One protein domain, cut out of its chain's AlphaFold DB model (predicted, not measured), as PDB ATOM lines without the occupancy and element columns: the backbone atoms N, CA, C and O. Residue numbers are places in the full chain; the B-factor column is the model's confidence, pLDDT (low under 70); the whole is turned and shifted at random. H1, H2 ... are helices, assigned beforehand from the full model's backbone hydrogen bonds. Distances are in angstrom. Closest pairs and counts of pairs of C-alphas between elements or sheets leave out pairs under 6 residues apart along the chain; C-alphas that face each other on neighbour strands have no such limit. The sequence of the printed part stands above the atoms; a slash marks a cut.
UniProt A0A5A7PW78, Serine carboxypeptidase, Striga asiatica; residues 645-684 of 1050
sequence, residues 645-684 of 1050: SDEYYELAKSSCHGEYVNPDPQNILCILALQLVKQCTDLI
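Overview. This is residues 645 to 684 of the 1050 residues of the protein "Serine carboxypeptidase" of Striga asiatica (UniProt A0A5A7PW78). Two helices, H1 then H2, lie side by side as a helical hairpin, with the long loop of residues 656 to 667 joining them at one end. The printed part has 40 residues with two named helices and no named strand; its class is all helix. It is compact, with a radius of gyration of the C-alphas of 9.5 A, and elongated, spanning 27 by 17 by 14 A.

Along the chain. H1 is residues 646 to 655, 13.8 A long from first to last C-alpha, beginning at C-alpha 646 (158.763, 186.063, 182.948). H2 is residues 668 to 681, 19.9 A long, ending at C-alpha 681 (161.019, 173.353, 176.957).

Arrangement. H1 and H2 touch; their closest C-alphas, those of Ser 655 and Cys 670, are 4.7 A apart. They run opposite ways at a shallow tilt of 32 degrees, only just short of steep. In H1 and H2 every O i to N i+4 pair is within hydrogen-bond range.

Size, cuts and confidence. The two farthest C-alphas, of Gln 666 and Ile 684, are 28.2 A apart. The printed part has no cut. The link from H1 to H2, 12 residues, is long. Mean pLDDT of the printed part is 86.7; residues 683 to 684 are under 70.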
ATOM      1  N   SER A 645     159.736 181.238 182.724       79.06
ATOM      2  CA  SER A 645     159.499 182.346 183.648       79.06
ATOM      3  C   SER A 645     159.466 183.700 182.921       79.06
ATOM      4  O   SER A 645     160.038 183.851 181.837       79.06
ATOM      5  N   ASP A 646     158.829 184.709 183.527       82.50
ATOM      6  CA  ASP A 646     158.763 186.063 182.948       82.50
ATOM      7  C   ASP A 646     160.167 186.678 182.777       82.50
ATOM      8  O   ASP A 646     160.412 187.430 181.841       82.50
ATOM      9  N   GLU A 647     161.112 186.315 183.647       84.19
ATOM     10  CA  GLU A 647     162.512 186.744 183.604       84.19
ATOM     11  C   GLU A 647     163.248 186.179 182.380       84.19
ATOM     12  O   GLU A 647     164.013 186.899 181.739       84.19
ATOM     13  N   TYR A 648     163.011 184.910 182.021       87.62
ATOM     14  CA  TYR A 648     163.576 184.308 180.806       87.62
ATOM     15  C   TYR A 648     162.882 184.825 179.542       87.62
ATOM     16  O   TYR A 648     163.550 185.049 178.533       87.62
ATOM     17  N   TYR A 649     161.571 185.071 179.608       90.94
ATOM     18  CA  TYR A 649     160.825 185.678 178.509       90.94
ATOM     19  C   TYR A 649     161.300 187.102 178.207       90.94
ATOM     20  O   TYR A 649     161.673 187.383 177.072       90.94
ATOM     21  N   GLU A 650     161.363 187.992 179.201       91.25
ATOM     22  CA  GLU A 650     161.817 189.372 178.989       91.25
ATOM     23  C   GLU A 650     163.312 189.448 178.645       91.25
ATOM     24  O   GLU A 650     163.706 190.296 177.842       91.25
ATOM     25  N   LEU A 651     164.153 188.528 179.145       91.38
ATOM     26  CA  LEU A 651     165.544 188.402 178.696       91.38
ATOM     27  C   LEU A 651     165.630 188.030 177.206       91.38
ATOM     28  O   LEU A 651     166.382 188.669 176.470       91.38
ATOM     29  N   ALA A 652     164.856 187.042 176.743       93.25
ATOM     30  CA  ALA A 652     164.814 186.664 175.331       93.25
ATOM     31  C   ALA A 652     164.242 187.795 174.464       93.25
ATOM     32  O   ALA A 652     164.864 188.205 173.491       93.25
ATOM     33  N   LYS A 653     163.096 188.357 174.854       94.56
ATOM     34  CA  LYS A 653     162.393 189.445 174.159       94.56
ATOM     35  C   LYS A 653     163.251 190.700 174.008       94.56
ATOM     36  O   LYS A 653     163.301 191.273 172.924       94.56
ATOM     37  N   SER A 654     163.967 191.106 175.058       94.38
ATOM     38  CA  SER A 654     164.876 192.257 174.999       94.38
ATOM     39  C   SER A 654     166.153 191.968 174.203       94.38
ATOM     40  O   SER A 654     166.533 192.790 173.369       94.38
ATOM     41  N   SER A 655     166.782 190.801 174.400       94.94
ATOM     42  CA  SER A 655     168.062 190.451 173.758       94.94
ATOM     43  C   SER A 655     167.918 190.101 172.276       94.94
ATOM     44  O   SER A 655     168.803 190.424 171.490       94.94
ATOM     45  N   CYS A 656     166.818 189.454 171.889       94.56
ATOM     46  CA  CYS A 656     166.492 189.080 170.508       94.56
ATOM     47  C   CYS A 656     165.592 190.113 169.800       94.56
ATOM     48  O   CYS A 656     165.181 189.899 168.666       94.56
ATOM     49  N   HIS A 657     165.234 191.212 170.474       92.62
ATOM     50  CA  HIS A 657     164.332 192.260 169.969       92.62
ATOM     51  C   HIS A 657     162.954 191.760 169.477       92.62
ATOM     52  O   HIS A 657     162.305 192.422 168.672       92.62
ATOM     53  N   GLY A 658     162.493 190.612 169.987       87.25
ATOM     54  CA  GLY A 658     161.235 189.964 169.597       87.25
ATOM     55  C   GLY A 658     161.330 188.970 168.430       87.25
ATOM     56  O   GLY A 658     160.342 188.287 168.171       87.25
ATOM     57  N   GLU A 659     162.491 188.851 167.779       90.56
ATOM     58  CA  GLU A 659     162.740 187.927 166.662       90.56
ATOM     59  C   GLU A 659     163.624 186.760 167.134       90.56
ATOM     60  O   GLU A 659     164.844 186.865 167.277       90.56
ATOM     61  N   TYR A 660     162.985 185.634 167.440       91.25
ATOM     62  CA  TYR A 660     163.587 184.457 168.076       91.25
ATOM     63  C   TYR A 660     164.056 183.390 167.074       91.25
ATOM     64  O   TYR A 660     164.762 182.449 167.450       91.25
ATOM     65  N   VAL A 661     163.643 183.511 165.810       87.69
ATOM     66  CA  VAL A 661     163.936 182.569 164.723       87.69
ATOM     67  C   VAL A 661     165.131 183.074 163.916       87.69
ATOM     68  O   VAL A 661     165.194 184.246 163.568       87.69
ATOM     69  N   ASN A 662     166.084 182.187 163.608       83.81
ATOM     70  CA  ASN A 662     167.339 182.520 162.914       83.81
ATOM     71  C   ASN A 662     168.081 183.757 163.489       83.81
ATOM     72  O   ASN A 662     168.464 184.647 162.727       83.81
ATOM     73  N   PRO A 663     168.303 183.828 164.820       86.06
ATOM     74  CA  PRO A 663     168.976 184.961 165.460       86.06
ATOM     75  C   PRO A 663     170.405 185.155 164.932       86.06
ATOM     76  O   PRO A 663     171.089 184.181 164.611       86.06
ATOM     77  N   ASP A 664     170.887 186.405 164.912       85.81
ATOM     78  CA  ASP A 664     172.279 186.723 164.560       85.81
ATOM     79  C   ASP A 664     173.255 185.921 165.448       85.81
ATOM     80  O   ASP A 664     173.255 186.113 166.669       85.81
ATOM     81  N   PRO A 665     174.125 185.061 164.876       85.88
ATOM     82  CA  PRO A 665     175.115 184.301 165.638       85.88
ATOM     83  C   PRO A 665     176.098 185.161 166.449       85.88
ATOM     84  O   PRO A 665     176.750 184.645 167.356       85.88
ATOM     85  N   GLN A 666     176.225 186.457 166.142       91.12
ATOM     86  CA  GLN A 666     177.032 187.409 166.912       91.12
ATOM     87  C   GLN A 666     176.286 187.982 168.129       91.12
ATOM     88  O   GLN A 666     176.924 188.470 169.065       91.12
ATOM     89  N   ASN A 667     174.952 187.885 168.177       93.06
ATOM     90  CA  ASN A 667     174.141 188.302 169.320       93.06
ATOM     91  C   ASN A 667     174.150 187.221 170.416       93.06
ATOM     92  O   ASN A 667     173.165 186.526 170.674       93.06
ATOM     93  N   ILE A 668     175.297 187.095 171.089       92.62
ATOM     94  CA  ILE A 668     175.544 186.105 172.150       92.62
ATOM     95  C   ILE A 668     174.486 186.186 173.269       92.62
ATOM     96  O   ILE A 668     174.113 185.156 173.825       92.62
ATOM     97  N   LEU A 669     173.964 187.381 173.580       92.44
ATOM     98  CA  LEU A 669     172.912 187.555 174.589       92.44
ATOM     99  C   LEU A 669     171.600 186.883 174.167       92.44
ATOM    100  O   LEU A 669     171.021 186.143 174.958       92.44
ATOM    101  N   CYS A 670     171.171 187.073 172.915       92.12
ATOM    102  CA  CYS A 670     170.013 186.370 172.369       92.12
ATOM    103  C   CYS A 670     170.232 184.848 172.360       92.12
ATOM    104  O   CYS A 670     169.393 184.111 172.873       92.12
ATOM    105  N   ILE A 671     171.385 184.368 171.876       91.25
ATOM    106  CA  ILE A 671     171.703 182.928 171.847       91.25
ATOM    107  C   ILE A 671     171.628 182.297 173.251       91.25
ATOM    108  O   ILE A 671     171.028 181.234 173.416       91.25
ATOM    109  N   LEU A 672     172.176 182.958 174.277       89.94
ATOM    110  CA  LEU A 672     172.109 182.487 175.666       89.94
ATOM    111  C   LEU A 672     170.683 182.528 176.240       89.94
ATOM    112  O   LEU A 672     170.278 181.599 176.939       89.94
ATOM    113  N   ALA A 673     169.899 183.560 175.923       89.81
ATOM    114  CA  ALA A 673     168.505 183.661 176.355       89.81
ATOM    115  C   ALA A 673     167.634 182.548 175.745       89.81
ATOM    116  O   ALA A 673     166.883 181.874 176.454       89.81
ATOM    117  N   LEU A 674     167.796 182.289 174.444       88.69
ATOM    118  CA  LEU A 674     167.138 181.190 173.738       88.69
ATOM    119  C   LEU A 674     167.577 179.820 174.275       88.69
ATOM    120  O   LEU A 674     166.757 178.908 174.367       88.69
ATOM    121  N   GLN A 675     168.837 179.671 174.696       86.81
ATOM    122  CA  GLN A 675     169.319 178.448 175.339       86.81
ATOM    123  C   GLN A 675     168.639 178.190 176.698       86.81
ATOM    124  O   GLN A 675     168.320 177.039 176.994       86.81
ATOM    125  N   LEU A 676     168.362 179.227 177.499       83.88
ATOM    126  CA  LEU A 676     167.602 179.103 178.755       83.88
ATOM    127  C   LEU A 676     166.133 178.725 178.502       83.88
ATOM    128  O   LEU A 676     165.606 177.816 179.148       83.88
ATOM    129  N   VAL A 677     165.486 179.364 177.519       84.81
ATOM    130  CA  VAL A 677     164.123 179.004 177.084       84.81
ATOM    131  C   VAL A 677     164.067 177.550 176.613       84.81
ATOM    132  O   VAL A 677     163.166 176.807 177.008       84.81
ATOM    133  N   LYS A 678     165.060 177.116 175.828       83.19
ATOM    134  CA  LYS A 678     165.177 175.735 175.363       83.19
ATOM    135  C   LYS A 678     165.371 174.744 176.516       83.19
ATOM    136  O   LYS A 678     164.699 173.722 176.531       83.19
ATOM    137  N   GLN A 679     166.210 175.040 177.512       78.25
ATOM    138  CA  GLN A 679     166.396 174.156 178.676       78.25
ATOM    139  C   GLN A 679     165.094 173.902 179.457       78.25
ATOM    140  O   GLN A 679     164.918 172.818 180.013       78.25
ATOM    141  N   CYS A 680     164.171 174.867 179.473       73.69
ATOM    142  CA  CYS A 680     162.854 174.697 180.087       73.69
ATOM    143  C   CYS A 680     161.910 173.845 179.220       73.69
ATOM    144  O   CYS A 680     161.151 173.036 179.749       73.69
ATOM    145  N   THR A 681     161.951 174.008 177.893       78.19
ATOM    146  CA  THR A 681     161.019 173.353 176.957       78.19
ATOM    147  C   THR A 681     161.521 172.023 176.380       78.19
ATOM    148  O   THR A 681     160.717 171.250 175.865       78.19
ATOM    149  N   ASP A 682     162.807 171.687 176.522       73.00
ATOM    150  CA  ASP A 682     163.443 170.493 175.938       73.00
ATOM    151  C   ASP A 682     162.815 169.162 176.392       73.00
ATOM    152  O   ASP A 682     162.904 168.169 175.669       73.00
ATOM    153  N   LEU A 683     162.168 169.109 177.561       66.38
ATOM    154  CA  LEU A 683     161.475 167.912 178.068       66.38
ATOM    155  C   LEU A 683     159.968 167.880 177.752       66.38
ATOM    156  O   LEU A 683     159.304 166.900 178.078       66.38
ATOM    157  N   ILE A 684     159.430 168.915 177.106       68.31
ATOM    158  CA  ILE A 684     158.003 169.049 176.792       68.31
ATOM    159  C   ILE A 684     157.719 168.429 175.415       68.31
ATOM    160  O   ILE A 684     158.531 168.523 174.489       68.31
TER     161      ILE A 684